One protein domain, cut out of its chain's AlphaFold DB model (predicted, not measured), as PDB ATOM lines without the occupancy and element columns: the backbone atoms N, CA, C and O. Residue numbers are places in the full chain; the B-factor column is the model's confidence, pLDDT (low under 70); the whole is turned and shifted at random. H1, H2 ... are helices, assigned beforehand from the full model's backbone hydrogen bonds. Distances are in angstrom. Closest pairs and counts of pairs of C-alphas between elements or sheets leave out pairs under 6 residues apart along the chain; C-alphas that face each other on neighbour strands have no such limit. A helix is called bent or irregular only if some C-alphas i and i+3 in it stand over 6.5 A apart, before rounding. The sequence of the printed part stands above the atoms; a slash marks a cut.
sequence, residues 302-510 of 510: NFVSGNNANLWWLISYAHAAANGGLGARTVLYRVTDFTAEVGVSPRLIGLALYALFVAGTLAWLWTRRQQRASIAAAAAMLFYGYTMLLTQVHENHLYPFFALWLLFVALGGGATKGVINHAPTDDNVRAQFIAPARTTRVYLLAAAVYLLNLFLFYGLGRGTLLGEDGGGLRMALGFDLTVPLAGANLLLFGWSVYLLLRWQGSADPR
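This is residues 302 to 510 of the 510 residues of an uncharacterized protein of Chloroflexi bacterium (UniProt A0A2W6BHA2). An elongated pack of five long helices, H3 to H7, runs along one axis: H4, H5, H6 and H7 make an up-and-down bundle, each running against the one before, and H3 packs on H4. At one end of it H1 reaches outward beyond H4 and H7, with the short H2 across the start of H3; at the other end residues 421 to 426, of which 426 belongs to H6, stick out. The printed part has 209 residues with seven named helices, H1 to H7 in chain order, and no named strand: its class is all helix. It is only just compact, close to loose, with a radius of gyration of the C-alphas of 19.8 A and spans of 63 by 36 by 27 A.

Start at H1, residues 311 to 324; H2, residues 335 to 342, is apart from it. H2 touches residues 346 to 347 of H3, residues 346 to 368, about perpendicular at 84 degrees, closest at the C-alphas of Val 335 and Pro 346, 6.5 A. Next find H4, residues 372 to 389, the hub, touching four other helices. H3 and H4 form a helical hairpin at a shallow tilt of 12 degrees, with C-alphas 350 and 389 closest at 5.4 A. H1 and H4 touch only at their ends, where C-alphas 311 and 388 are closest at 5.9 A. H5, residues 395 to 413, makes a hairpin with H4, closest at C-alphas 380 and 401, 4.7 A. H6, residues 426 to 458, makes one with H5, closest at C-alphas 395 and 454, 6.2 A. H7, residues 482 to 502, makes one with H6 at a shallow tilt of 31 degrees, closest at C-alphas 449 and 489, 6.6 A. H7 also touches H4, closest at C-alphas 388 and 490, 7.0 A, and with residues 483 to 490 touches H1, closest at C-alphas 314 and 483, 6.1 A. Every O i to N i+4 pair is within hydrogen-bond range in H2, H3 and H7; in H1 9 of 10 are, in H4 13 of 14, in H5 8 of 15 and in H6 22 of 29.

Find C-alpha 311 at (-32.501, -38.555, 11.483), where H1 begins. H3 is 32.8 A long. H5 is irregular, with C-alphas 397 and 400 7.5 A apart. H6, 49.0 A long, has a kink of 30 degrees near residue 438. H7, 30.1 A long, ends at C-alpha 502, (-11.065, -48.080, 6.595).

The C-alphas farthest apart, Ala 423 and Glu 468, are 65.1 A apart. The printed part has no cut; the links H5 to H6 and H6 to H7 are long. pLDDT is under 70 in residues 413 to 437, 463 to 471 and 506 to 510.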
ATOM      1  N   ASN A 302     -39.552 -29.659  23.710       92.88
ATOM      2  CA  ASN A 302     -40.589 -30.594  23.268       92.88
ATOM      3  C   ASN A 302     -40.602 -30.780  21.746       92.88
ATOM      4  O   ASN A 302     -41.655 -30.689  21.124       92.88
ATOM      5  N   PHE A 303     -39.445 -31.037  21.142       95.12
ATOM      6  CA  PHE A 303     -39.330 -31.397  19.730       95.12
ATOM      7  C   PHE A 303     -38.285 -32.492  19.522       95.12
ATOM      8  O   PHE A 303     -37.276 -32.557  20.223       95.12
ATOM      9  N   VAL A 304     -38.528 -33.380  18.558       96.31
ATOM     10  CA  VAL A 304     -37.598 -34.473  18.245       96.31
ATOM     11  C   VAL A 304     -36.355 -33.968  17.504       96.31
ATOM     12  O   VAL A 304     -35.276 -34.512  17.705       96.31
ATOM     13  N   SER A 305     -36.462 -32.885  16.728       96.44
ATOM     14  CA  SER A 305     -35.339 -32.166  16.104       96.44
ATOM     15  C   SER A 305     -35.614 -30.666  16.123       96.44
ATOM     16  O   SER A 305     -36.740 -30.267  15.838       96.44
ATOM     17  N   GLY A 306     -34.620 -29.848  16.465       93.69
ATOM     18  CA  GLY A 306     -34.724 -28.389  16.500       93.69
ATOM     19  C   GLY A 306     -34.284 -27.791  15.175       93.69
ATOM     20  O   GLY A 306     -33.257 -27.144  15.121       93.69
ATOM     21  N   ASN A 307     -34.994 -28.066  14.078       94.44
ATOM     22  CA  ASN A 307     -34.602 -27.596  12.738       94.44
ATOM     23  C   ASN A 307     -33.213 -28.077  12.266       94.44
ATOM     24  O   ASN A 307     -32.602 -27.477  11.392       94.44
ATOM     25  N   ASN A 308     -32.691 -29.186  12.789       96.69
ATOM     26  CA  ASN A 308     -31.445 -29.748  12.278       96.69
ATOM     27  C   ASN A 308     -31.712 -30.824  11.223       96.69
ATOM     28  O   ASN A 308     -32.437 -31.777  11.500       96.69
ATOM     29  N   ALA A 309     -31.066 -30.738  10.056       97.88
ATOM     30  CA  ALA A 309     -31.105 -31.760   9.009       97.88
ATOM     31  C   ALA A 309     -30.451 -33.094   9.453       97.88
ATOM     32  O   ALA A 309     -29.298 -33.379   9.121       97.88
ATOM     33  N   ASN A 310     -31.184 -33.909  10.219       98.31
ATOM     34  CA  ASN A 310     -30.748 -35.182  10.805       98.31
ATOM     35  C   ASN A 310     -31.820 -36.289  10.720       98.31
ATOM     36  O   ASN A 310     -32.862 -36.124  10.086       98.31
ATOM     37  N   LEU A 311     -31.573 -37.420  11.394       98.38
ATOM     38  CA  LEU A 311     -32.501 -38.555  11.483       98.38
ATOM     39  C   LEU A 311     -33.897 -38.146  11.964       98.38
ATOM     40  O   LEU A 311     -34.903 -38.518  11.365       98.38
ATOM     41  N   TRP A 312     -33.956 -37.356  13.031       98.25
ATOM     42  CA  TRP A 312     -35.208 -36.949  13.662       98.25
ATOM     43  C   TRP A 312     -36.008 -35.959  12.811       98.25
ATOM     44  O   TRP A 312     -37.236 -35.912  12.902       98.25
ATOM     45  N   TRP A 313     -35.340 -35.216  11.930       98.06
ATOM     46  CA  TRP A 313     -36.008 -34.378  10.941       98.06
ATOM     47  C   TRP A 313     -36.718 -35.194   9.860       98.06
ATOM     48  O   TRP A 313     -37.857 -34.890   9.512       98.06
ATOM     49  N   LEU A 314     -36.109 -36.290   9.394       98.00
ATOM     50  CA  LEU A 314     -36.778 -37.225   8.480       98.00
ATOM     51  C   LEU A 314     -37.995 -37.888   9.130       98.00
ATOM     52  O   LEU A 314     -39.022 -38.052   8.478       98.00
ATOM     53  N   ILE A 315     -37.905 -38.219  10.421       97.50
ATOM     54  CA  ILE A 315     -39.040 -38.738  11.201       97.50
ATOM     55  C   ILE A 315     -40.155 -37.687  11.295       97.50
ATOM     56  O   ILE A 315     -41.322 -38.008  11.080       97.50
ATOM     57  N   SER A 316     -39.799 -36.425  11.546       97.06
ATOM     58  CA  SER A 316     -40.761 -35.313  11.567       97.06
ATOM     59  C   SER A 316     -41.458 -35.146  10.213       97.06
ATOM     60  O   SER A 316     -42.667 -34.927  10.157       97.06
ATOM     61  N   TYR A 317     -40.719 -35.299   9.109       96.81
ATOM     62  CA  TYR A 317     -41.296 -35.272   7.767       96.81
ATOM     63  C   TYR A 317     -42.206 -36.468   7.497       96.81
ATOM     64  O   TYR A 317     -43.288 -36.272   6.966       96.81
ATOM     65  N   ALA A 318     -41.812 -37.686   7.877       96.00
ATOM     66  CA  ALA A 318     -42.649 -38.869   7.690       96.00
ATOM     67  C   ALA A 318     -44.012 -38.707   8.383       96.00
ATOM     68  O   ALA A 318     -45.042 -39.009   7.784       96.00
ATOM     69  N   HIS A 319     -44.024 -38.147   9.598       95.25
ATOM     70  CA  HIS A 319     -45.258 -37.803  10.305       95.25
ATOM     71  C   HIS A 319     -46.068 -36.715   9.569       95.25
ATOM     72  O   HIS A 319     -47.275 -36.861   9.380       95.25
ATOM     73  N   ALA A 320     -45.427 -35.643   9.091       94.38
ATOM     74  CA  ALA A 320     -46.111 -34.602   8.316       94.38
ATOM     75  C   ALA A 320     -46.703 -35.144   6.998       94.38
ATOM     76  O   ALA A 320     -47.850 -34.853   6.659       94.38
ATOM     77  N   ALA A 321     -45.951 -35.978   6.279       94.81
ATOM     78  CA  ALA A 321     -46.347 -36.557   5.001       94.81
ATOM     79  C   ALA A 321     -47.477 -37.586   5.138       94.81
ATOM     80  O   ALA A 321     -48.328 -37.669   4.255       94.81
ATOM     81  N   ALA A 322     -47.534 -38.325   6.250       93.56
ATOM     82  CA  ALA A 322     -48.651 -39.222   6.547       93.56
ATOM     83  C   ALA A 322     -49.993 -38.474   6.674       93.56
ATOM     84  O   ALA A 322     -51.035 -39.035   6.351       93.56
ATOM     85  N   ASN A 323     -49.959 -37.205   7.097       90.50
ATOM     86  CA  ASN A 323     -51.149 -36.379   7.315       90.50
ATOM     87  C   ASN A 323     -51.460 -35.413   6.154       90.50
ATOM     88  O   ASN A 323     -52.614 -35.035   5.971       90.50
ATOM     89  N   GLY A 324     -50.448 -34.995   5.384       90.12
ATOM     90  CA  GLY A 324     -50.569 -33.955   4.349       90.12
ATOM     91  C   GLY A 324     -50.045 -34.333   2.959       90.12
ATOM     92  O   GLY A 324     -50.026 -33.485   2.069       90.12
ATOM     93  N   GLY A 325     -49.607 -35.579   2.754       92.25
ATOM     94  CA  GLY A 325     -49.012 -36.054   1.501       92.25
ATOM     95  C   GLY A 325     -47.542 -35.656   1.309       92.25
ATOM     96  O   GLY A 325     -46.944 -34.958   2.122       92.25
ATOM     97  N   LEU A 326     -46.934 -36.090   0.199       87.94
ATOM     98  CA  LEU A 326     -45.496 -35.898  -0.080       87.94
ATOM     99  C   LEU A 326     -45.067 -34.428  -0.280       87.94
ATOM    100  O   LEU A 326     -43.878 -34.129  -0.266       87.94
ATOM    101  N   GLY A 327     -46.014 -33.511  -0.482       89.00
ATOM    102  CA  GLY A 327     -45.747 -32.069  -0.547       89.00
ATOM    103  C   GLY A 327     -45.779 -31.376   0.817       89.00
ATOM    104  O   GLY A 327     -45.598 -30.161   0.887       89.00
ATOM    105  N   ALA A 328     -46.045 -32.113   1.904       90.62
ATOM    106  CA  ALA A 328     -46.189 -31.533   3.230       90.62
ATOM    107  C   ALA A 328     -44.889 -30.871   3.699       90.62
ATOM    108  O   ALA A 328     -43.798 -31.443   3.629       90.62
ATOM    109  N   ARG A 329     -45.023 -29.662   4.243       90.88
ATOM    110  CA  ARG A 329     -43.929 -28.982   4.930       90.88
ATOM    111  C   ARG A 329     -43.616 -29.713   6.230       90.88
ATOM    112  O   ARG A 329     -44.513 -29.980   7.030       90.88
ATOM    113  N   THR A 330     -42.340 -29.981   6.481       91.75
ATOM    114  CA  THR A 330     -41.907 -30.552   7.755       91.75
ATOM    115  C   THR A 330     -42.118 -29.539   8.879       91.75
ATOM    116  O   THR A 330     -41.733 -28.373   8.786       91.75
ATOM    117  N   VAL A 331     -42.717 -29.975   9.976       90.38
ATOM    118  CA  VAL A 331     -42.904 -29.157  11.179       90.38
ATOM    119  C   VAL A 331     -42.189 -29.804  12.356       90.38
ATOM    120  O   VAL A 331     -41.833 -30.981  12.298       90.38
ATOM    121  N   LEU A 332     -41.962 -29.036  13.421       92.62
ATOM    122  CA  LEU A 332     -41.378 -29.559  14.653       92.62
ATOM    123  C   LEU A 332     -42.311 -30.619  15.250       92.62
ATOM    124  O   LEU A 332     -43.350 -30.291  15.824       92.62
ATOM    125  N   TYR A 333     -41.936 -31.890  15.114       95.00
ATOM    126  CA  TYR A 333     -42.685 -32.989  15.704       95.00
ATOM    127  C   TYR A 333     -42.355 -33.101  17.193       95.00
ATOM    128  O   TYR A 333     -41.179 -33.114  17.577       95.00
ATOM    129  N   ARG A 334     -43.379 -33.127  18.050       96.75
ATOM    130  CA  ARG A 334     -43.181 -33.047  19.499       96.75
ATOM    131  C   ARG A 334     -42.755 -34.382  20.087       96.75
ATOM    132  O   ARG A 334     -43.197 -35.443  19.658       96.75
ATOM    133  N   VAL A 335     -41.944 -34.318  21.142       96.12
ATOM    134  CA  VAL A 335     -41.542 -35.509  21.905       96.12
ATOM    135  C   VAL A 335     -42.761 -36.169  22.554       96.12
ATOM    136  O   VAL A 335     -42.848 -37.395  22.562       96.12
ATOM    137  N   THR A 336     -43.697 -35.374  23.081       95.88
ATOM    138  CA  THR A 336     -44.951 -35.867  23.677       95.88
ATOM    139  C   THR A 336     -45.794 -36.652  22.682       95.88
ATOM    140  O   THR A 336     -46.250 -37.743  23.008       95.88
ATOM    141  N   ASP A 337     -45.933 -36.120  21.471       96.25
ATOM    142  CA  ASP A 337     -46.813 -36.665  20.438       96.25
ATOM    143  C   ASP A 337     -46.211 -37.972  19.896       96.25
ATOM    144  O   ASP A 337     -46.861 -39.013  19.940       96.25
ATOM    145  N   PHE A 338     -44.905 -37.973  19.581       96.81
ATOM    146  CA  PHE A 338     -44.162 -39.198  19.251       96.81
ATOM    147  C   PHE A 338     -44.310 -40.269  20.332       96.81
ATOM    148  O   PHE A 338     -44.529 -41.439  20.031       96.81
ATOM    149  N   THR A 339     -44.165 -39.891  21.606       97.06
ATOM    150  CA  THR A 339     -44.225 -40.861  22.708       97.06
ATOM    151  C   THR A 339     -45.621 -41.467  22.836       97.06
ATOM    152  O   THR A 339     -45.731 -42.663  23.092       97.06
ATOM    153  N   ALA A 340     -46.674 -40.669  22.640       97.12
ATOM    154  CA  ALA A 340     -48.052 -41.150  22.659       97.12
ATOM    155  C   ALA A 340     -48.346 -42.113  21.495       97.12
ATOM    156  O   ALA A 340     -49.032 -43.111  21.697       97.12
ATOM    157  N   GLU A 341     -47.800 -41.845  20.306       95.88
ATOM    158  CA  GLU A 341     -48.005 -42.671  19.109       95.88
ATOM    159  C   GLU A 341     -47.180 -43.970  19.119       95.88
ATOM    160  O   GLU A 341     -47.681 -45.033  18.760       95.88
ATOM    161  N   VAL A 342     -45.910 -43.901  19.530       96.00
ATOM    162  CA  VAL A 342     -44.950 -45.018  19.431       96.00
ATOM    163  C   VAL A 342     -44.847 -45.819  20.737       96.00
ATOM    164  O   VAL A 342     -44.349 -46.944  20.744       96.00
ATOM    165  N   GLY A 343     -45.289 -45.259  21.866       97.38
ATOM    166  CA  GLY A 343     -45.213 -45.891  23.189       97.38
ATOM    167  C   GLY A 343     -43.822 -45.863  23.838       97.38
ATOM    168  O   GLY A 343     -43.645 -46.373  24.943       97.38
ATOM    169  N   VAL A 344     -42.822 -45.259  23.184       96.56
ATOM    170  CA  VAL A 344     -41.450 -45.115  23.695       96.56
ATOM    171  C   VAL A 344     -40.963 -43.690  23.473       96.56
ATOM    172  O   VAL A 344     -41.188 -43.100  22.418       96.56
ATOM    173  N   SER A 345     -40.250 -43.133  24.457       96.56
ATOM    174  CA  SER A 345     -39.686 -41.792  24.319       96.56
ATOM    175  C   SER A 345     -38.587 -41.753  23.244       96.56
ATOM    176  O   SER A 345     -37.607 -42.500  23.352       96.56
ATOM    177  N   PRO A 346     -38.652 -40.826  22.271       97.50
ATOM    178  CA  PRO A 346     -37.611 -40.677  21.256       97.50
ATOM    179  C   PRO A 346     -36.278 -40.237  21.877       97.50
ATOM    180  O   PRO A 346     -35.218 -40.570  21.354       97.50
ATOM    181  N   ARG A 347     -36.306 -39.576  23.048       95.88
ATOM    182  CA  ARG A 347     -35.102 -39.212  23.813       95.88
ATOM    183  C   ARG A 347     -34.306 -40.447  24.239       95.88
ATOM    184  O   ARG A 347     -33.083 -40.447  24.139       95.88
ATOM    185  N   LEU A 348     -34.988 -41.510  24.681       96.69
ATOM    186  CA  LEU A 348     -34.341 -42.769  25.071       96.69
ATOM    187  C   LEU A 348     -33.749 -43.490  23.858       96.69
ATOM    188  O   LEU A 348     -32.628 -43.987  23.935       96.69
ATOM    189  N   ILE A 349     -34.470 -43.496  22.732       98.12
ATOM    190  CA  ILE A 349     -33.986 -44.075  21.472       98.12
ATOM    191  C   ILE A 349     -32.731 -43.328  21.004       98.12
ATOM    192  O   ILE A 349     -31.700 -43.954  20.759       98.12
ATOM    193  N   GLY A 350     -32.784 -41.996  20.936       97.88
ATOM    194  CA  GLY A 350     -31.642 -41.169  20.547       97.88
ATOM    195  C   GLY A 350     -30.442 -41.371  21.468       97.88
ATOM    196  O   GLY A 350     -29.328 -41.591  20.988       97.88
ATOM    197  N   LEU A 351     -30.665 -41.389  22.787       97.62
ATOM    198  CA  LEU A 351     -29.615 -41.656  23.769       97.62
ATOM    199  C   LEU A 351     -28.975 -43.034  23.566       97.62
ATOM    200  O   LEU A 351     -27.751 -43.133  23.591       97.62
ATOM    201  N   ALA A 352     -29.768 -44.083  23.329       98.44
ATOM    202  CA  ALA A 352     -29.257 -45.428  23.076       98.44
ATOM    203  C   ALA A 352     -28.418 -45.493  21.787       98.44
ATOM    204  O   ALA A 352     -27.305 -46.026  21.804       98.44
ATOM    205  N   LEU A 353     -28.909 -44.897  20.692       98.62
ATOM    206  CA  LEU A 353     -28.184 -44.813  19.419       98.62
ATOM    207  C   LEU A 353     -26.849 -44.082  19.584       98.62
ATOM    208  O   LEU A 353     -25.806 -44.567  19.138       98.62
ATOM    209  N   TYR A 354     -26.861 -42.933  20.260       98.69
ATOM    210  CA  TYR A 354     -25.651 -42.158  20.495       98.69
ATOM    211  C   TYR A 354     -24.684 -42.860  21.453       98.69
ATOM    212  O   TYR A 354     -23.484 -42.862  21.200       98.69
ATOM    213  N   ALA A 355     -25.167 -43.513  22.514       98.69
ATOM    214  CA  ALA A 355     -24.319 -44.264  23.438       98.69
ATOM    215  C   ALA A 355     -23.597 -45.423  22.732       98.69
ATOM    216  O   ALA A 355     -22.390 -45.603  22.914       98.69
ATOM    217  N   LEU A 356     -24.305 -46.162  21.869       98.69
ATOM    218  CA  LEU A 356     -23.710 -47.205  21.033       98.69
ATOM    219  C   LEU A 356     -22.654 -46.621  20.083       98.69
ATOM    220  O   LEU A 356     -21.557 -47.167  19.948       98.69
ATOM    221  N   PHE A 357     -22.957 -45.481  19.464       98.75
ATOM    222  CA  PHE A 357     -22.026 -44.783  18.586       98.75
ATOM    223  C   PHE A 357     -20.768 -44.288  19.322       98.75
ATOM    224  O   PHE A 357     -19.651 -44.454  18.822       98.75
ATOM    225  N   VAL A 358     -20.921 -43.728  20.527       98.81
ATOM    226  CA  VAL A 358     -19.809 -43.334  21.405       98.81
ATOM    227  C   VAL A 358     -18.959 -44.559  21.728       98.81
ATOM    228  O   VAL A 358     -17.751 -44.523  21.515       98.81
ATOM    229  N   ALA A 359     -19.567 -45.665  22.170       98.75
ATOM    230  CA  ALA A 359     -18.846 -46.896  22.487       98.75
ATOM    231  C   ALA A 359     -18.042 -47.423  21.284       98.75
ATOM    232  O   ALA A 359     -16.852 -47.712  21.420       98.75
ATOM    233  N   GLY A 360     -18.649 -47.461  20.092       98.69
ATOM    234  CA  GLY A 360     -17.966 -47.839  18.852       98.69
ATOM    235  C   GLY A 360     -16.809 -46.899  18.494       98.69
ATOM    236  O   GLY A 360     -15.716 -47.356  18.156       98.69
ATOM    237  N   THR A 361     -17.008 -45.587  18.641       98.75
ATOM    238  CA  THR A 361     -15.970 -44.570  18.395       98.75
ATOM    239  C   THR A 361     -14.803 -44.705  19.374       98.75
ATOM    240  O   THR A 361     -13.644 -44.615  18.970       98.75
ATOM    241  N   LEU A 362     -15.077 -44.969  20.655       98.69
ATOM    242  CA  LEU A 362     -14.046 -45.182  21.673       98.69
ATOM    243  C   LEU A 362     -13.303 -46.503  21.481       98.69
ATOM    244  O   LEU A 362     -12.087 -46.531  21.652       98.69
ATOM    245  N   ALA A 363     -13.988 -47.577  21.081       98.38
ATOM    246  CA  ALA A 363     -13.346 -48.842  20.732       98.38
ATOM    247  C   ALA A 363     -12.412 -48.666  19.523       98.38
ATOM    248  O   ALA A 363     -11.252 -49.086  19.553       98.38
ATOM    249  N   TRP A 364     -12.873 -47.961  18.485       97.88
ATOM    250  CA  TRP A 364     -12.043 -47.597  17.338       97.88
ATOM    251  C   TRP A 364     -10.830 -46.756  17.762       97.88
ATOM    252  O   TRP A 364      -9.696 -47.105  17.418       97.88
ATOM    253  N   LEU A 365     -11.039 -45.714  18.573       97.88
ATOM    254  CA  LEU A 365      -9.968 -44.863  19.094       97.88
ATOM    255  C   LEU A 365      -8.976 -45.673  19.932       97.88
ATOM    256  O   LEU A 365      -7.773 -45.513  19.765       97.88
ATOM    257  N   TRP A 366      -9.443 -46.582  20.787       97.56
ATOM    258  CA  TRP A 366      -8.582 -47.417  21.620       97.56
ATOM    259  C   TRP A 366      -7.565 -48.190  20.782       97.56
ATOM    260  O   TRP A 366      -6.375 -48.173  21.097       97.56
ATOM    261  N   THR A 367      -8.003 -48.802  19.679       95.94
ATOM    262  CA  THR A 367      -7.114 -49.554  18.773       95.94
ATOM    263  C   THR A 367      -6.109 -48.674  18.027       95.94
ATOM    264  O   THR A 367      -5.080 -49.168  17.575       95.94
ATOM    265  N   ARG A 368      -6.377 -47.367  17.913       94.75
ATOM    266  CA  ARG A 368      -5.601 -46.408  17.106       94.75
ATOM    267  C   ARG A 368      -4.982 -45.272  17.914       94.75
ATOM    268  O   ARG A 368      -4.361 -44.390  17.334       94.75
ATOM    269  N   ARG A 369      -5.073 -45.310  19.245       91.81
ATOM    270  CA  ARG A 369      -4.689 -44.210  20.151       91.81
ATOM    271  C   ARG A 369      -3.235 -43.748  20.029       91.81
ATOM    272  O   ARG A 369      -2.924 -42.622  20.395       91.81
ATOM    273  N   GLN A 370      -2.349 -44.593  19.494       89.38
ATOM    274  CA  GLN A 370      -0.963 -44.212  19.197       89.38
ATOM    275  C   GLN A 370      -0.874 -43.187  18.056       89.38
ATOM    276  O   GLN A 370       0.007 -42.332  18.046       89.38
ATOM    277  N   GLN A 371      -1.822 -43.224  17.124       91.25
ATOM    278  CA  GLN A 371      -1.913 -42.300  16.005       91.25
ATOM    279  C   GLN A 371      -2.660 -41.050  16.463       91.25
ATOM    280  O   GLN A 371      -3.882 -41.058  16.609       91.25
ATOM    281  N   ARG A 372      -1.942 -39.943  16.672       90.81
ATOM    282  CA  ARG A 372      -2.510 -38.706  17.241       90.81
ATOM    283  C   ARG A 372      -3.706 -38.163  16.451       90.81
ATOM    284  O   ARG A 372      -4.650 -37.671  17.057       90.81
ATOM    285  N   ALA A 373      -3.716 -38.321  15.127       92.25
ATOM    286  CA  ALA A 373      -4.843 -37.937  14.275       92.25
ATOM    287  C   ALA A 373      -6.173 -38.599  14.699       92.25
ATOM    288  O   ALA A 373      -7.224 -37.964  14.611       92.25
ATOM    289  N   SER A 374      -6.133 -39.826  15.234       96.00
ATOM    290  CA  SER A 374      -7.329 -40.546  15.695       96.00
ATOM    291  C   SER A 374      -8.059 -39.828  16.833       96.00
ATOM    292  O   SER A 374      -9.282 -39.889  16.897       96.00
ATOM    293  N   ILE A 375      -7.341 -39.087  17.687       97.81
ATOM    294  CA  ILE A 375      -7.930 -38.309  18.787       97.81
ATOM    295  C   ILE A 375      -8.812 -37.188  18.221       97.81
ATOM    296  O   ILE A 375      -9.942 -37.006  18.670       97.81
ATOM    297  N   ALA A 376      -8.317 -36.468  17.207       97.06
ATOM    298  CA  ALA A 376      -9.070 -35.406  16.543       97.06
ATOM    299  C   ALA A 376     -10.273 -35.964  15.762       97.06
ATOM    300  O   ALA A 376     -11.363 -35.405  15.858       97.06
ATOM    301  N   ALA A 377     -10.102 -37.092  15.060       97.62
ATOM    302  CA  ALA A 377     -11.201 -37.776  14.374       97.62
ATOM    303  C   ALA A 377     -12.294 -38.226  15.346       97.62
ATOM    304  O   ALA A 377     -13.464 -37.942  15.115       97.62
ATOM    305  N   ALA A 378     -11.925 -38.890  16.443       98.62
ATOM    306  CA  ALA A 378     -12.880 -39.340  17.446       98.62
ATOM    307  C   ALA A 378     -13.635 -38.152  18.053       98.62
ATOM    308  O   ALA A 378     -14.859 -38.184  18.107       98.62
ATOM    309  N   ALA A 379     -12.928 -37.079  18.428       98.75
ATOM    310  CA  ALA A 379     -13.556 -35.863  18.936       98.75
ATOM    311  C   ALA A 379     -14.547 -35.268  17.921       98.75
ATOM    312  O   ALA A 379     -15.690 -35.004  18.282       98.75
ATOM    313  N   ALA A 380     -14.152 -35.115  16.653       98.62
ATOM    314  CA  ALA A 380     -15.035 -34.623  15.593       98.62
ATOM    315  C   ALA A 380     -16.279 -35.509  15.426       98.62
ATOM    316  O   ALA A 380     -17.400 -35.009  15.352       98.62
ATOM    317  N   MET A 381     -16.089 -36.830  15.413       98.69
ATOM    318  CA  MET A 381     -17.182 -37.780  15.246       98.69
ATOM    319  C   MET A 381     -18.152 -37.790  16.415       98.69
ATOM    320  O   MET A 381     -19.333 -37.980  16.163       98.69
ATOM    321  N   LEU A 382     -17.715 -37.549  17.656       98.81
ATOM    322  CA  LEU A 382     -18.651 -37.410  18.774       98.81
ATOM    323  C   LEU A 382     -19.614 -36.236  18.549       98.81
ATOM    324  O   LEU A 382     -20.812 -36.398  18.756       98.81
ATOM    325  N   PHE A 383     -19.137 -35.105  18.018       98.69
ATOM    326  CA  PHE A 383     -20.012 -33.988  17.643       98.69
ATOM    327  C   PHE A 383     -20.905 -34.310  16.441       98.69
ATOM    328  O   PHE A 383     -22.093 -33.998  16.467       98.69
ATOM    329  N   TYR A 384     -20.391 -34.987  15.410       98.75
ATOM    330  CA  TYR A 384     -21.232 -35.367  14.270       98.75
ATOM    331  C   TYR A 384     -22.310 -36.387  14.689       98.75
ATOM    332  O   TYR A 384     -23.495 -36.194  14.424       98.75
ATOM    333  N   GLY A 385     -21.935 -37.422  15.441       98.75
ATOM    334  CA  GLY A 385     -22.857 -38.417  15.990       98.75
ATOM    335  C   GLY A 385     -23.891 -37.806  16.929       98.75
ATOM    336  O   GLY A 385     -25.063 -38.154  16.831       98.75
ATOM    337  N   TYR A 386     -23.489 -36.842  17.766       98.44
ATOM    338  CA  TYR A 386     -24.409 -36.053  18.585       98.44
ATOM    339  C   TYR A 386     -25.488 -35.417  17.710       98.44
ATOM    340  O   TYR A 386     -26.675 -35.635  17.946       98.44
ATOM    341  N   THR A 387     -25.082 -34.700  16.659       98.25
ATOM    342  CA  THR A 387     -26.039 -33.982  15.812       98.25
ATOM    343  C   THR A 387     -26.979 -34.897  15.032       98.25
ATOM    344  O   THR A 387     -28.114 -34.516  14.738       98.25
ATOM    345  N   MET A 388     -26.510 -36.094  14.668       98.69
ATOM    346  CA  MET A 388     -27.258 -37.026  13.827       98.69
ATOM    347  C   MET A 388     -28.196 -37.932  14.619       98.69
ATOM    348  O   MET A 388     -29.252 -38.292  14.102       98.69
ATOM    349  N   LEU A 389     -27.807 -38.313  15.840       98.62
ATOM    350  CA  LEU A 389     -28.446 -39.398  16.587       98.62
ATOM    351  C   LEU A 389     -29.237 -38.921  17.807       98.62
ATOM    352  O   LEU A 389     -30.233 -39.561  18.141       98.62
ATOM    353  N   LEU A 390     -28.856 -37.817  18.463       98.00
ATOM    354  CA  LEU A 390     -29.663 -37.274  19.563       98.00
ATOM    355  C   LEU A 390     -30.861 -36.469  19.049       98.00
ATOM    356  O   LEU A 390     -30.817 -35.850  17.986       98.00
ATOM    357  N   THR A 391     -31.933 -36.487  19.839       97.50
ATOM    358  CA  THR A 391     -33.094 -35.604  19.681       97.50
ATOM    359  C   THR A 391     -32.763 -34.172  20.110       97.50
ATOM    360  O   THR A 391     -31.747 -33.955  20.769       97.50
ATOM    361  N   GLN A 392     -33.646 -33.210  19.812       95.69
ATOM    362  CA  GLN A 392     -33.542 -31.809  20.279       95.69
ATOM    363  C   GLN A 392     -32.255 -31.099  19.817       95.69
ATOM    364  O   GLN A 392     -31.733 -30.193  20.459       95.69
ATOM    365  N   VAL A 393     -31.683 -31.547  18.702       96.56
ATOM    366  CA  VAL A 393     -30.481 -30.932  18.138       96.56
ATOM    367  C   VAL A 393     -30.897 -29.762  17.260       96.56
ATOM    368  O   VAL A 393     -31.743 -29.946  16.384       96.56
ATOM    369  N   HIS A 394     -30.252 -28.613  17.468       96.38
ATOM    370  CA  HIS A 394     -30.408 -27.411  16.654       96.38
ATOM    371  C   HIS A 394     -29.446 -27.379  15.464       96.38
ATOM    372  O   HIS A 394     -28.377 -27.996  15.492       96.38
ATOM    373  N   GLU A 395     -29.820 -26.675  14.398       95.38
ATOM    374  CA  GLU A 395     -29.088 -26.601  13.126       95.38
ATOM    375  C   GLU A 395     -27.617 -26.181  13.249       95.38
ATOM    376  O   GLU A 395     -26.784 -26.586  12.436       95.38
ATOM    377  N   ASN A 396     -27.281 -25.386  14.266       96.62
ATOM    378  CA  ASN A 396     -25.946 -24.849  14.504       96.62
ATOM    379  C   ASN A 396     -25.005 -25.844  15.200       96.62
ATOM    380  O   ASN A 396     -23.789 -25.663  15.144       96.62
ATOM    381  N   HIS A 397     -25.529 -26.910  15.810       97.44
ATOM    382  CA  HIS A 397     -24.777 -27.800  16.701       97.44
ATOM    383  C   HIS A 397     -23.635 -28.586  16.031       97.44
ATOM    384  O   HIS A 397     -22.772 -29.127  16.728       97.44
ATOM    385  N   LEU A 398     -23.576 -28.628  14.694       97.88
ATOM    386  CA  LEU A 398     -22.467 -29.238  13.951       97.88
ATOM    387  C   LEU A 398     -21.197 -28.366  13.940       97.88
ATOM    388  O   LEU A 398     -20.139 -28.842  13.541       97.88
ATOM    389  N   TYR A 399     -21.244 -27.120  14.421       98.62
ATOM    390  CA  TYR A 399     -20.120 -26.172  14.373       98.62
ATOM    391  C   TYR A 399     -18.754 -26.755  14.810       98.62
ATOM    392  O   TYR A 399     -17.781 -26.621  14.055       98.62
ATOM    393  N   PRO A 400     -18.618 -27.458  15.960       98.56
ATOM    394  CA  PRO A 400     -17.309 -27.927  16.427       98.56
ATOM    395  C   PRO A 400     -16.683 -28.994  15.523       98.56
ATOM    396  O   PRO A 400     -15.454 -29.121  15.479       98.56
ATOM    397  N   PHE A 401     -17.510 -29.743  14.780       98.56
ATOM    398  CA  PHE A 401     -17.044 -30.759  13.839       98.56
ATOM    399  C   PHE A 401     -16.064 -30.163  12.830       98.56
ATOM    400  O   PHE A 401     -15.036 -30.773  12.563       98.56
ATOM    401  N   PHE A 402     -16.315 -28.955  12.318       98.31
ATOM    402  CA  PHE A 402     -15.482 -28.370  11.268       98.31
ATOM    403  C   PHE A 402     -14.044 -28.130  11.721       98.31
ATOM    404  O   PHE A 402     -13.108 -28.514  11.021       98.31
ATOM    405  N   ALA A 403     -13.840 -27.551  12.904       97.81
ATOM    406  CA  ALA A 403     -12.494 -27.313  13.416       97.81
ATOM    407  C   ALA A 403     -11.769 -28.630  13.758       97.81
ATOM    408  O   ALA A 403     -10.592 -28.797  13.432       97.81
ATOM    409  N   LEU A 404     -12.471 -29.587  14.374       98.31
ATOM    410  CA  LEU A 404     -11.900 -30.873  14.790       98.31
ATOM    411  C   LEU A 404     -11.610 -31.809  13.609       98.31
ATOM    412  O   LEU A 404     -10.567 -32.461  13.571       98.31
ATOM    413  N   TRP A 405     -12.507 -31.869  12.626       96.94
ATOM    414  CA  TRP A 405     -12.329 -32.683  11.427       96.94
ATOM    415  C   TRP A 405     -11.221 -32.122  10.547       96.94
ATOM    416  O   TRP A 405     -10.388 -32.870  10.044       96.94
ATOM    417  N   LEU A 406     -11.142 -30.798  10.415       94.00
ATOM    418  CA  LEU A 406     -10.033 -30.158   9.720       94.00
ATOM    419  C   LEU A 406      -8.694 -30.423  10.419       94.00
ATOM    420  O   LEU A 406      -7.696 -30.692   9.750       94.00
ATOM    421  N   LEU A 407      -8.677 -30.412  11.757       92.94
ATOM    422  CA  LEU A 407      -7.518 -30.841  12.532       92.94
ATOM    423  C   LEU A 407      -7.150 -32.294  12.190       92.94
ATOM    424  O   LEU A 407      -5.993 -32.563  11.900       92.94
ATOM    425  N   PHE A 408      -8.110 -33.219  12.125       93.00
ATOM    426  CA  PHE A 408      -7.865 -34.597  11.679       93.00
ATOM    427  C   PHE A 408      -7.288 -34.684  10.254       93.00
ATOM    428  O   PHE A 408      -6.278 -35.363  10.046       93.00
ATOM    429  N   VAL A 409      -7.880 -33.980   9.285       89.25
ATOM    430  CA  VAL A 409      -7.413 -33.939   7.888       89.25
ATOM    431  C   VAL A 409      -5.959 -33.470   7.827       89.25
ATOM    432  O   VAL A 409      -5.116 -34.148   7.238       89.25
ATOM    433  N   ALA A 410      -5.646 -32.362   8.500       86.00
ATOM    434  CA  ALA A 410      -4.312 -31.770   8.505       86.00
ATOM    435  C   ALA A 410      -3.262 -32.621   9.243       86.00
ATOM    436  O   ALA A 410      -2.069 -32.497   8.980       86.00
ATOM    437  N   LEU A 411      -3.689 -33.507  10.147       84.56
ATOM    438  CA  LEU A 411      -2.823 -34.461  10.846       84.56
ATOM    439  C   LEU A 411      -2.532 -35.737  10.034       84.56
ATOM    440  O   LEU A 411      -1.991 -36.690  10.589       84.56
ATOM    441  N   GLY A 412      -2.886 -35.778   8.746       77.50
ATOM    442  CA  GLY A 412      -2.658 -36.943   7.887       77.50
ATOM    443  C   GLY A 412      -3.800 -37.962   7.907       77.50
ATOM    444  O   GLY A 412      -3.622 -39.098   7.465       77.50
ATOM    445  N   GLY A 413      -4.995 -37.564   8.360       68.31
ATOM    446  CA  GLY A 413      -6.200 -38.402   8.369       68.31
ATOM    447  C   GLY A 413      -6.621 -38.961   7.002       68.31
ATOM    448  O   GLY A 413      -7.462 -39.850   6.927       68.31
ATOM    449  N   GLY A 414      -6.023 -38.467   5.915       57.47
ATOM    450  CA  GLY A 414      -6.237 -38.955   4.559       57.47
ATOM    451  C   GLY A 414      -5.316 -40.084   4.095       57.47
ATOM    452  O   GLY A 414      -5.620 -40.662   3.068       57.47
ATOM    453  N   ALA A 415      -4.213 -40.430   4.769       56.16
ATOM    454  CA  ALA A 415      -3.274 -41.424   4.230       56.16
ATOM    455  C   ALA A 415      -3.850 -42.858   4.297       56.16
ATOM    456  O   ALA A 415      -3.973 -43.440   5.374       56.16
ATOM    457  N   THR A 416      -4.207 -43.445   3.149       49.22
ATOM    458  CA  THR A 416      -4.565 -44.871   3.027       49.22
ATOM    459  C   THR A 416      -3.387 -45.661   2.467       49.22
ATOM    460  O   THR A 416      -2.786 -45.234   1.489       49.22
ATOM    461  N   LYS A 417      -3.087 -46.828   3.052       42.41
ATOM    462  CA  LYS A 417      -1.908 -47.684   2.795       42.41
ATOM    463  C   LYS A 417      -1.878 -48.388   1.423       42.41
ATOM    464  O   LYS A 417      -1.286 -49.453   1.280       42.41
ATOM    465  N   GLY A 418      -2.529 -47.827   0.413       44.72
ATOM    466  CA  GLY A 418      -2.396 -48.306  -0.954       44.72
ATOM    467  C   GLY A 418      -1.168 -47.665  -1.577       44.72
ATOM    468  O   GLY A 418      -1.101 -46.443  -1.633       44.72
ATOM    469  N   VAL A 419      -0.265 -48.485  -2.107       44.09
ATOM    470  CA  VAL A 419       0.748 -48.091  -3.096       44.09
ATOM    471  C   VAL A 419       2.118 -47.589  -2.578       44.09
ATOM    472  O   VAL A 419       2.622 -46.567  -3.029       44.09
ATOM    473  N   ILE A 420       2.767 -48.308  -1.649       45.62
ATOM    474  CA  ILE A 420       4.208 -48.080  -1.341       45.62
ATOM    475  C   ILE A 420       5.057 -49.370  -1.414       45.62
ATOM    476  O   ILE A 420       6.277 -49.314  -1.350       45.62
ATOM    477  N   ASN A 421       4.461 -50.548  -1.626       44.38
ATOM    478  CA  ASN A 421       5.234 -51.804  -1.647       44.38
ATOM    479  C   ASN A 421       5.868 -52.150  -3.008       44.38
ATOM    480  O   ASN A 421       6.521 -53.184  -3.124       44.38
ATOM    481  N   HIS A 422       5.718 -51.299  -4.021       47.31
ATOM    482  CA  HIS A 422       6.439 -51.425  -5.286       47.31
ATOM    483  C   HIS A 422       7.221 -50.141  -5.534       47.31
ATOM    484  O   HIS A 422       6.769 -49.066  -5.126       47.31
ATOM    485  N   ALA A 423       8.400 -50.277  -6.150       50.19
ATOM    486  CA  ALA A 423       9.254 -49.166  -6.562       50.19
ATOM    487  C   ALA A 423       8.394 -48.016  -7.118       50.19
ATOM    488  O   ALA A 423       7.393 -48.303  -7.780       50.19
ATOM    489  N   PRO A 424       8.712 -46.748  -6.805       45.44
ATOM    490  CA  PRO A 424       7.887 -45.608  -7.180       45.44
ATOM    491  C   PRO A 424       7.769 -45.540  -8.704       45.44
ATOM    492  O   PRO A 424       8.629 -44.999  -9.384       45.44
ATOM    493  N   THR A 425       6.706 -46.126  -9.241       56.91
ATOM    494  CA  THR A 425       6.214 -45.835 -10.580       56.91
ATOM    495  C   THR A 425       5.428 -44.527 -10.498       56.91
ATOM    496  O   THR A 425       4.902 -44.176  -9.433       56.91
ATOM    497  N   ASP A 426       5.330 -43.787 -11.603       53.88
ATOM    498  CA  ASP A 426       4.612 -42.500 -11.669       53.88
ATOM    499  C   ASP A 426       3.153 -42.578 -11.156       53.88
ATOM    500  O   ASP A 426       2.584 -41.587 -10.684       53.88
ATOM    501  N   ASP A 427       2.552 -43.770 -11.147       49.75
ATOM    502  CA  ASP A 427       1.207 -44.018 -10.622       49.75
ATOM    503  C   ASP A 427       1.118 -43.991  -9.081       49.75
ATOM    504  O   ASP A 427       0.088 -43.602  -8.518       49.75
ATOM    505  N   ASN A 428       2.205 -44.310  -8.371       45.91
ATOM    506  CA  ASN A 428       2.251 -44.310  -6.901       45.91
ATOM    507  C   ASN A 428       2.236 -42.879  -6.348       45.91
ATOM    508  O   ASN A 428       1.620 -42.599  -5.315       45.91
ATOM    509  N   VAL A 429       2.849 -41.950  -7.089       49.19
ATOM    510  CA  VAL A 429       2.800 -40.513  -6.813       49.19
ATOM    511  C   VAL A 429       1.358 -40.014  -6.941       49.19
ATOM    512  O   VAL A 429       0.865 -39.350  -6.032       49.19
ATOM    513  N   ARG A 430       0.621 -40.417  -7.990       45.50
ATOM    514  CA  ARG A 430      -0.807 -40.071  -8.152       45.50
ATOM    515  C   ARG A 430      -1.676 -40.604  -7.007       45.50
ATOM    516  O   ARG A 430      -2.528 -39.870  -6.509       45.50
ATOM    517  N   ALA A 431      -1.448 -41.832  -6.536       42.28
ATOM    518  CA  ALA A 431      -2.216 -42.428  -5.436       42.28
ATOM    519  C   ALA A 431      -2.029 -41.704  -4.084       42.28
ATOM    520  O   ALA A 431      -3.003 -41.537  -3.342       42.28
ATOM    521  N   GLN A 432      -0.824 -41.197  -3.787       43.25
ATOM    522  CA  GLN A 432      -0.551 -40.420  -2.566       43.25
ATOM    523  C   GLN A 432      -1.306 -39.076  -2.517       43.25
ATOM    524  O   GLN A 432      -1.631 -38.598  -1.428       43.25
ATOM    525  N   PHE A 433      -1.684 -38.508  -3.668       45.28
ATOM    526  CA  PHE A 433      -2.496 -37.285  -3.740       45.28
ATOM    527  C   PHE A 433      -4.018 -37.529  -3.630       45.28
ATOM    528  O   PHE A 433      -4.763 -36.606  -3.297       45.28
ATOM    529  N   ILE A 434      -4.508 -38.757  -3.858       48.12
ATOM    530  CA  ILE A 434      -5.955 -39.064  -3.924       48.12
ATOM    531  C   ILE A 434      -6.591 -39.257  -2.534       48.12
ATOM    532  O   ILE A 434      -7.770 -38.963  -2.334       48.12
ATOM    533  N   ALA A 435      -5.847 -39.745  -1.546       45.84
ATOM    534  CA  ALA A 435      -6.412 -40.142  -0.257       45.84
ATOM    535  C   ALA A 435      -6.755 -38.956   0.698       45.84
ATOM    536  O   ALA A 435      -7.863 -38.947   1.253       45.84
ATOM    537  N   PRO A 436      -5.946 -37.872   0.783       57.62
ATOM    538  CA  PRO A 436      -6.362 -36.590   1.374       57.62
ATOM    539  C   PRO A 436      -7.624 -35.998   0.734       57.62
ATOM    540  O   PRO A 436      -8.354 -35.248   1.384       57.62
ATOM    541  N   ALA A 437      -7.938 -36.366  -0.514       69.75
ATOM    542  CA  ALA A 437      -9.116 -35.851  -1.198       69.75
ATOM    543  C   ALA A 437     -10.427 -36.361  -0.582       69.75
ATOM    544  O   ALA A 437     -11.412 -35.631  -0.601       69.75
ATOM    545  N   ARG A 438     -10.485 -37.572  -0.005       86.00
ATOM    546  CA  ARG A 438     -11.753 -38.121   0.525       86.00
ATOM    547  C   ARG A 438     -12.187 -37.454   1.827       86.00
ATOM    548  O   ARG A 438     -13.330 -37.027   1.938       86.00
ATOM    549  N   THR A 439     -11.287 -37.317   2.794       87.75
ATOM    550  CA  THR A 439     -11.601 -36.657   4.074       87.75
ATOM    551  C   THR A 439     -11.801 -35.148   3.904       87.75
ATOM    552  O   THR A 439     -12.654 -34.570   4.576       87.75
ATOM    553  N   THR A 440     -11.106 -34.529   2.941       88.75
ATOM    554  CA  THR A 440     -11.364 -33.144   2.512       88.75
ATOM    555  C   THR A 440     -12.732 -33.004   1.836       88.75
ATOM    556  O   THR A 440     -13.456 -32.056   2.122       88.75
ATOM    557  N   ARG A 441     -13.152 -33.964   0.997       91.62
ATOM    558  CA  ARG A 441     -14.517 -33.984   0.435       91.62
ATOM    559  C   ARG A 441     -15.575 -34.072   1.529       91.62
ATOM    560  O   ARG A 441     -16.556 -33.349   1.439       91.62
ATOM    561  N   VAL A 442     -15.366 -34.892   2.563       94.75
ATOM    562  CA  VAL A 442     -16.281 -34.934   3.717       94.75
ATOM    563  C   VAL A 442     -16.409 -33.558   4.361       94.75
ATOM    564  O   VAL A 442     -17.526 -33.099   4.570       94.75
ATOM    565  N   TYR A 443     -15.287 -32.874   4.613       95.12
ATOM    566  CA  TYR A 443     -15.306 -31.515   5.159       95.12
ATOM    567  C   TYR A 443     -16.138 -30.563   4.289       95.12
ATOM    568  O   TYR A 443     -17.000 -29.853   4.799       95.12
ATOM    569  N   LEU A 444     -15.901 -30.570   2.974       94.81
ATOM    570  CA  LEU A 444     -16.556 -29.654   2.042       94.81
ATOM    571  C   LEU A 444     -18.046 -29.928   1.880       94.81
ATOM    572  O   LEU A 444     -18.843 -28.996   1.898       94.81
ATOM    573  N   LEU A 445     -18.425 -31.198   1.757       97.19
ATOM    574  CA  LEU A 445     -19.828 -31.584   1.678       97.19
ATOM    575  C   LEU A 445     -20.548 -31.289   2.992       97.19
ATOM    576  O   LEU A 445     -21.661 -30.781   2.956       97.19
ATOM    577  N   ALA A 446     -19.908 -31.520   4.143       97.94
ATOM    578  CA  ALA A 446     -20.494 -31.186   5.438       97.94
ATOM    579  C   ALA A 446     -20.673 -29.671   5.577       97.94
ATOM    580  O   ALA A 446     -21.689 -29.224   6.095       97.94
ATOM    581  N   ALA A 447     -19.720 -28.877   5.080       97.69
ATOM    582  CA  ALA A 447     -19.809 -27.421   5.090       97.69
ATOM    583  C   ALA A 447     -20.947 -26.920   4.190       97.69
ATOM    584  O   ALA A 447     -21.689 -26.028   4.592       97.69
ATOM    585  N   ALA A 448     -21.120 -27.523   3.010       98.12
ATOM    586  CA  ALA A 448     -22.236 -27.223   2.115       98.12
ATOM    587  C   ALA A 448     -23.583 -27.605   2.743       98.12
ATOM    588  O   ALA A 448     -24.508 -26.798   2.741       98.12
ATOM    589  N   VAL A 449     -23.681 -28.798   3.336       98.31
ATOM    590  CA  VAL A 449     -24.888 -29.250   4.035       98.31
ATOM    591  C   VAL A 449     -25.216 -28.330   5.207       98.31
ATOM    592  O   VAL A 449     -26.361 -27.927   5.352       98.31
ATOM    593  N   TYR A 450     -24.221 -27.951   6.008       98.44
ATOM    594  CA  TYR A 450     -24.396 -27.043   7.138       98.44
ATOM    595  C   TYR A 450     -24.832 -25.644   6.700       98.44
ATOM    596  O   TYR A 450     -25.782 -25.109   7.260       98.44
ATOM    597  N   LEU A 451     -24.210 -25.081   5.657       97.94
ATOM    598  CA  LEU A 451     -24.642 -23.813   5.067       97.94
ATOM    599  C   LEU A 451     -26.103 -23.885   4.609       97.94
ATOM    600  O   LEU A 451     -26.888 -23.008   4.954       97.94
ATOM    601  N   LEU A 452     -26.465 -24.921   3.848       97.00
ATOM    602  CA  LEU A 452     -27.832 -25.102   3.358       97.00
ATOM    603  C   LEU A 452     -28.822 -25.333   4.502       97.00
ATOM    604  O   LEU A 452     -29.938 -24.844   4.422       97.00
ATOM    605  N   ASN A 453     -28.414 -26.021   5.570       96.56
ATOM    606  CA  ASN A 453     -29.233 -26.231   6.762       96.56
ATOM    607  C   ASN A 453     -29.580 -24.873   7.385       96.56
ATOM    608  O   ASN A 453     -30.745 -24.498   7.441       96.56
ATOM    609  N   LEU A 454     -28.565 -24.071   7.724       95.69
ATOM    610  CA  LEU A 454     -28.761 -22.725   8.268       95.69
ATOM    611  C   LEU A 454     -29.606 -21.839   7.338       95.69
ATOM    612  O   LEU A 454     -30.564 -21.202   7.774       95.69
ATOM    613  N   PHE A 455     -29.276 -21.826   6.046       95.12
ATOM    614  CA  PHE A 455     -29.914 -20.950   5.071       95.12
ATOM    615  C   PHE A 455     -31.370 -21.334   4.772       95.12
ATOM    616  O   PHE A 455     -32.223 -20.457   4.674       95.12
ATOM    617  N   LEU A 456     -31.700 -22.624   4.652       93.06
ATOM    618  CA  LEU A 456     -33.079 -23.052   4.384       93.06
ATOM    619  C   LEU A 456     -34.009 -22.832   5.584       93.06
ATOM    620  O   LEU A 456     -35.211 -22.654   5.380       93.06
ATOM    621  N   PHE A 457     -33.480 -22.837   6.812       91.19
ATOM    622  CA  PHE A 457     -34.275 -22.582   8.016       91.19
ATOM    623  C   PHE A 457     -34.384 -21.103   8.386       91.19
ATOM    624  O   PHE A 457     -35.451 -20.686   8.835       91.19
ATOM    625  N   TYR A 458     -33.326 -20.312   8.182       90.81
ATOM    626  CA  TYR A 458     -33.264 -18.931   8.684       90.81
ATOM    627  C   TYR A 458     -32.844 -17.887   7.645       90.81
ATOM    628  O   TYR A 458     -32.803 -16.702   7.968       90.81
ATOM    629  N   GLY A 459     -32.529 -18.279   6.409       91.50
ATOM    630  CA  GLY A 459     -32.051 -17.356   5.381       91.50
ATOM    631  C   GLY A 459     -30.779 -16.634   5.829       91.50
ATOM    632  O   GLY A 459     -29.785 -17.271   6.174       91.50
ATOM    633  N   LEU A 460     -30.823 -15.300   5.833       89.69
ATOM    634  CA  LEU A 460     -29.770 -14.429   6.372       89.69
ATOM    635  C   LEU A 460     -30.130 -13.848   7.757       89.69
ATOM    636  O   LEU A 460     -29.424 -12.972   8.257       89.69
ATOM    637  N   GLY A 461     -31.214 -14.328   8.376       85.94
ATOM    638  CA  GLY A 461     -31.787 -13.826   9.626       85.94
ATOM    639  C   GLY A 461     -33.286 -13.523   9.507       85.94
ATOM    640  O   GLY A 461     -33.895 -13.707   8.446       85.94
ATOM    641  N   ARG A 462     -33.888 -13.040  10.605       73.94
ATOM    642  CA  ARG A 462     -35.299 -12.612  10.650       73.94
ATOM    643  C   ARG A 462     -35.634 -11.654   9.496       73.94
ATOM    644  O   ARG A 462     -34.835 -10.802   9.126       73.94
ATOM    645  N   GLY A 463     -36.813 -11.837   8.900       60.12
ATOM    646  CA  GLY A 463     -37.329 -10.964   7.837       60.12
ATOM    647  C   GLY A 463     -36.735 -11.178   6.438       60.12
ATOM    648  O   GLY A 463     -37.121 -10.470   5.513       60.12
ATOM    649  N   THR A 464     -35.839 -12.154   6.236       59.75
ATOM    650  CA  THR A 464     -35.205 -12.380   4.925       59.75
ATOM    651  C   THR A 464     -35.689 -13.666   4.238       59.75
ATOM    652  O   THR A 464     -35.651 -14.752   4.806       59.75
ATOM    653  N   LEU A 465     -36.135 -13.535   2.980       58.09
ATOM    654  CA  LEU A 465     -36.269 -14.579   1.940       58.09
ATOM    655  C   LEU A 465     -37.187 -15.802   2.177       58.09
ATOM    656  O   LEU A 465     -37.411 -16.559   1.232       58.09
ATOM    657  N   LEU A 466     -37.752 -16.012   3.369       60.75
ATOM    658  CA  LEU A 466     -38.590 -17.194   3.647       60.75
ATOM    659  C   LEU A 466     -40.108 -16.953   3.535       60.75
ATOM    660  O   LEU A 466     -40.869 -17.919   3.593       60.75
ATOM    661  N   GLY A 467     -40.543 -15.713   3.274       57.53
ATOM    662  CA  GLY A 467     -41.963 -15.333   3.231       57.53
ATOM    663  C   GLY A 467     -42.630 -15.402   4.612       57.53
ATOM    664  O   GLY A 467     -42.116 -16.059   5.516       57.53
ATOM    665  N   GLU A 468     -43.767 -14.727   4.794       58.50
ATOM    666  CA  GLU A 468     -44.495 -14.715   6.080       58.50
ATOM    667  C   GLU A 468     -44.914 -16.127   6.519       58.50
ATOM    668  O   GLU A 468     -44.839 -16.469   7.698       58.50
ATOM    669  N   ASP A 469     -45.213 -16.994   5.549       62.84
ATOM    670  CA  ASP A 469     -45.612 -18.379   5.798       62.84
ATOM    671  C   ASP A 469     -44.419 -19.324   6.022       62.84
ATOM    672  O   ASP A 469     -44.599 -20.513   6.288       62.84
ATOM    673  N   GLY A 470     -43.173 -18.848   5.896       62.72
ATOM    674  CA  GLY A 470     -41.956 -19.657   6.032       62.72
ATOM    675  C   GLY A 470     -41.781 -20.739   4.955       62.72
ATOM    676  O   GLY A 470     -41.029 -21.699   5.156       62.72
ATOM    677  N   GLY A 471     -42.510 -20.613   3.842       67.44
ATOM    678  CA  GLY A 471     -42.480 -21.526   2.702       67.44
ATOM    679  C   GLY A 471     -41.393 -21.223   1.669       67.44
ATOM    680  O   GLY A 471     -41.021 -22.143   0.963       67.44
ATOM    681  N   GLY A 472     -40.845 -20.001   1.616       83.19
ATOM    682  CA  GLY A 472     -40.039 -19.419   0.522       83.19
ATOM    683  C   GLY A 472     -39.162 -20.366  -0.316       83.19
ATOM    684  O   GLY A 472     -39.653 -21.177  -1.097       83.19
ATOM    685  N   LEU A 473     -37.832 -20.242  -0.219       88.38
ATOM    686  CA  LEU A 473     -36.926 -21.140  -0.958       88.38
ATOM    687  C   LEU A 473     -37.062 -22.600  -0.505       88.38
ATOM    688  O   LEU A 473     -36.865 -23.511  -1.303       88.38
ATOM    689  N   ARG A 474     -37.438 -22.819   0.758       91.06
ATOM    690  CA  ARG A 474     -37.585 -24.140   1.375       91.06
ATOM    691  C   ARG A 474     -38.610 -25.040   0.679       91.06
ATOM    692  O   ARG A 474     -38.374 -26.240   0.616       91.06
ATOM    693  N   MET A 475     -39.702 -24.480   0.158       92.00
ATOM    694  CA  MET A 475     -40.773 -25.211  -0.534       92.00
ATOM    695  C   MET A 475     -40.803 -24.925  -2.043       92.00
ATOM    696  O   MET A 475     -41.774 -25.276  -2.712       92.00
ATOM    697  N   ALA A 476     -39.762 -24.300  -2.610       90.69
ATOM    698  CA  ALA A 476     -39.770 -23.805  -3.992       90.69
ATOM    699  C   ALA A 476     -39.998 -24.892  -5.062       90.69
ATOM    700  O   ALA A 476     -40.429 -24.578  -6.168       90.69
ATOM    701  N   LEU A 477     -39.725 -26.164  -4.747       91.50
ATOM    702  CA  LEU A 477     -39.937 -27.304  -5.650       91.50
ATOM    703  C   LEU A 477     -41.247 -28.070  -5.377       91.50
ATOM    704  O   LEU A 477     -41.414 -29.186  -5.860       91.50
ATOM    705  N   GLY A 478     -42.158 -27.506  -4.578       91.06
ATOM    706  CA  GLY A 478     -43.414 -28.162  -4.190       91.06
ATOM    707  C   GLY A 478     -43.259 -29.247  -3.116       91.06
ATOM    708  O   GLY A 478     -44.223 -29.935  -2.798       91.06
ATOM    709  N   PHE A 479     -42.062 -29.394  -2.544       92.31
ATOM    710  CA  PHE A 479     -41.772 -30.241  -1.388       92.31
ATOM    711  C   PHE A 479     -40.698 -29.577  -0.519       92.31
ATOM    712  O   PHE A 479     -40.009 -28.653  -0.958       92.31
ATOM    713  N   ASP A 480     -40.543 -30.057   0.714       94.25
ATOM    714  CA  ASP A 480     -39.619 -29.474   1.683       94.25
ATOM    715  C   ASP A 480     -38.154 -29.859   1.408       94.25
ATOM    716  O   ASP A 480     -37.733 -30.992   1.650       94.25
ATOM    717  N   LEU A 481     -37.344 -28.905   0.934       95.94
ATOM    718  CA  LEU A 481     -35.935 -29.127   0.577       95.94
ATOM    719  C   LEU A 481     -35.044 -29.505   1.767       95.94
ATOM    720  O   LEU A 481     -33.950 -30.041   1.572       95.94
ATOM    721  N   THR A 482     -35.496 -29.282   3.001       95.88
ATOM    722  CA  THR A 482     -34.751 -29.705   4.196       95.88
ATOM    723  C   THR A 482     -34.745 -31.231   4.370       95.88
ATOM    724  O   THR A 482     -33.851 -31.778   5.015       95.88
ATOM    725  N   VAL A 483     -35.683 -31.945   3.737       97.06
ATOM    726  CA  VAL A 483     -35.800 -33.411   3.790       97.06
ATOM    727  C   VAL A 483     -34.696 -34.115   2.994       97.06
ATOM    728  O   VAL A 483     -33.945 -34.886   3.600       97.06
ATOM    729  N   PRO A 484     -34.504 -33.870   1.677       97.56
ATOM    730  CA  PRO A 484     -33.372 -34.462   0.967       97.56
ATOM    731  C   PRO A 484     -32.032 -33.991   1.537       97.56
ATOM    732  O   PRO A 484     -31.074 -34.763   1.528       97.56
ATOM    733  N   LEU A 485     -31.957 -32.774   2.091       98.06
ATOM    734  CA  LEU A 485     -30.769 -32.301   2.799       98.06
ATOM    735  C   LEU A 485     -30.455 -33.163   4.035       98.06
ATOM    736  O   LEU A 485     -29.306 -33.564   4.218       98.06
ATOM    737  N   ALA A 486     -31.459 -33.497   4.852       98.31
ATOM    738  CA  ALA A 486     -31.302 -34.400   5.994       98.31
ATOM    739  C   ALA A 486     -30.881 -35.813   5.559       98.31
ATOM    740  O   ALA A 486     -29.977 -36.400   6.160       98.31
ATOM    741  N   GLY A 487     -31.454 -36.328   4.466       98.44
ATOM    742  CA  GLY A 487     -31.020 -37.585   3.848       98.44
ATOM    743  C   GLY A 487     -29.552 -37.547   3.405       98.44
ATOM    744  O   GLY A 487     -28.776 -38.444   3.738       98.44
ATOM    745  N   ALA A 488     -29.136 -36.475   2.724       98.50
ATOM    746  CA  ALA A 488     -27.748 -36.270   2.313       98.50
ATOM    747  C   ALA A 488     -26.793 -36.176   3.516       98.50
ATOM    748  O   ALA A 488     -25.703 -36.750   3.475       98.50
ATOM    749  N   ASN A 489     -27.205 -35.515   4.603       98.50
ATOM    750  CA  ASN A 489     -26.397 -35.402   5.815       98.50
ATOM    751  C   ASN A 489     -26.191 -36.758   6.510       98.50
ATOM    752  O   ASN A 489     -25.079 -37.072   6.930       98.50
ATOM    753  N   LEU A 490     -27.227 -37.604   6.570       98.62
ATOM    754  CA  LEU A 490     -27.107 -38.964   7.110       98.62
ATOM    755  C   LEU A 490     -26.196 -39.854   6.261       98.62
ATOM    756  O   LEU A 490     -25.376 -40.593   6.809       98.62
ATOM    757  N   LEU A 491     -26.304 -39.771   4.932       98.56
ATOM    758  CA  LEU A 491     -25.403 -40.490   4.026       98.56
ATOM    759  C   LEU A 491     -23.953 -40.030   4.211       98.56
ATOM    760  O   LEU A 491     -23.042 -40.857   4.264       98.56
ATOM    761  N   LEU A 492     -23.733 -38.723   4.366       98.56
ATOM    762  CA  LEU A 492     -22.416 -38.153   4.623       98.56
ATOM    763  C   LEU A 492     -21.851 -38.578   5.987       98.56
ATOM    764  O   LEU A 492     -20.667 -38.920   6.085       98.56
ATOM    765  N   PHE A 493     -22.686 -38.627   7.025       98.62
ATOM    766  CA  PHE A 493     -22.321 -39.162   8.334       98.62
ATOM    767  C   PHE A 493     -21.905 -40.637   8.237       98.62
ATOM    768  O   PHE A 493     -20.813 -41.002   8.680       98.62
ATOM    769  N   GLY A 494     -22.709 -41.472   7.571       98.50
ATOM    770  CA  GLY A 494     -22.380 -42.878   7.317       98.50
ATOM    771  C   GLY A 494     -21.083 -43.049   6.520       98.50
ATOM    772  O   GLY A 494     -20.241 -43.885   6.864       98.50
ATOM    773  N   TRP A 495     -20.857 -42.211   5.503       97.88
ATOM    774  CA  TRP A 495     -19.613 -42.214   4.732       97.88
ATOM    775  C   TRP A 495     -18.400 -41.829   5.589       97.88
ATOM    776  O   TRP A 495     -17.344 -42.454   5.481       97.88
ATOM    777  N   SER A 496     -18.558 -40.864   6.495       97.31
ATOM    778  CA  SER A 496     -17.511 -40.450   7.438       97.31
ATOM    779  C   SER A 496     -17.107 -41.600   8.366       97.31
ATOM    780  O   SER A 496     -15.916 -41.882   8.515       97.31
ATOM    781  N   VAL A 497     -18.086 -42.333   8.912       97.88
ATOM    782  CA  VAL A 497     -17.846 -43.549   9.711       97.88
ATOM    783  C   VAL A 497     -17.118 -44.610   8.885       97.88
ATOM    784  O   VAL A 497     -16.097 -45.144   9.325       97.88
ATOM    785  N   TYR A 498     -17.587 -44.883   7.665       96.38
ATOM    786  CA  TYR A 498     -16.955 -45.846   6.761       96.38
ATOM    787  C   TYR A 498     -15.480 -45.508   6.486       96.38
ATOM    788  O   TYR A 498     -14.617 -46.388   6.555       96.38
ATOM    789  N   LEU A 499     -15.172 -44.235   6.211       93.12
ATOM    790  CA  LEU A 499     -13.799 -43.792   5.966       93.12
ATOM    791  C   LEU A 499     -12.904 -44.010   7.189       93.12
ATOM    792  O   LEU A 499     -11.780 -44.479   7.025       93.12
ATOM    793  N   LEU A 500     -13.394 -43.741   8.403       93.25
ATOM    794  CA  LEU A 500     -12.625 -43.980   9.628       93.25
ATOM    795  C   LEU A 500     -12.392 -45.465   9.906       93.25
ATOM    796  O   LEU A 500     -11.289 -45.849  10.298       93.25
ATOM    797  N   LEU A 501     -13.383 -46.324   9.660       93.81
ATOM    798  CA  LEU A 501     -13.214 -47.774   9.798       93.81
ATOM    799  C   LEU A 501     -12.155 -48.319   8.825       93.81
ATOM    800  O   LEU A 501     -11.385 -49.212   9.181       93.81
ATOM    801  N   ARG A 502     -12.074 -47.747   7.616       91.75
ATOM    802  CA  ARG A 502     -11.065 -48.080   6.595       91.75
ATOM    803  C   ARG A 502      -9.728 -47.366   6.794       91.75
ATOM    804  O   ARG A 502      -8.748 -47.731   6.144       91.75
ATOM    805  N   TRP A 503      -9.661 -46.376   7.676       88.94
ATOM    806  CA  TRP A 503      -8.432 -45.651   7.956       88.94
ATOM    807  C   TRP A 503      -7.462 -46.531   8.756       88.94
ATOM    808  O   TRP A 503      -7.774 -47.035   9.844       88.94
ATOM    809  N   GLN A 504      -6.275 -46.737   8.187       80.62
ATOM    810  CA  GLN A 504      -5.200 -47.560   8.758       80.62
ATOM    811  C   GLN A 504      -4.112 -46.720   9.449       80.62
ATOM    812  O   GLN A 504      -3.220 -47.272  10.090       80.62
ATOM    813  N   GLY A 505      -4.217 -45.391   9.357       71.50
ATOM    814  CA  GLY A 505      -3.231 -44.453   9.871       71.50
ATOM    815  C   GLY A 505      -1.983 -44.312   9.019       71.50
ATOM    816  O   GLY A 505      -1.681 -45.140   8.159       71.50
ATOM    817  N   SER A 506      -1.239 -43.240   9.277       63.75
ATOM    818  CA  SER A 506       0.125 -43.091   8.787       63.75
ATOM    819  C   SER A 506       1.036 -44.067   9.528       63.75
ATOM    820  O   SER A 506       0.952 -44.195  10.749       63.75
ATOM    821  N   ALA A 507       1.938 -44.726   8.804       52.47
ATOM    822  CA  ALA A 507       2.927 -45.645   9.371       52.47
ATOM    823  C   ALA A 507       4.002 -44.951  10.233       52.47
ATOM    824  O   ALA A 507       4.960 -45.607  10.620       52.47
ATOM    825  N   ASP A 508       3.865 -43.651  10.516       47.91
ATOM    826  CA  ASP A 508       4.831 -42.882  11.296       47.91
ATOM    827  C   ASP A 508       4.358 -42.733  12.757       47.91
ATOM    828  O   ASP A 508       3.411 -41.983  13.021       47.91
ATOM    829  N   PRO A 509       4.951 -43.484  13.705       39.75
ATOM    830  CA  PRO A 509       4.609 -43.440  15.124       39.75
ATOM    831  C   PRO A 509       5.293 -42.300  15.902       39.75
ATOM    832  O   PRO A 509       5.186 -42.294  17.131       39.75
ATOM    833  N   ARG A 510       6.017 -41.382  15.241       44.00
ATOM    834  CA  ARG A 510       6.808 -40.334  15.915       44.00
ATOM    835  C   ARG A 510       5.967 -39.197  16.501       44.00
ATOM    836  O   ARG A 510       5.138 -38.601  15.774       44.00
TER     837      ARG A 510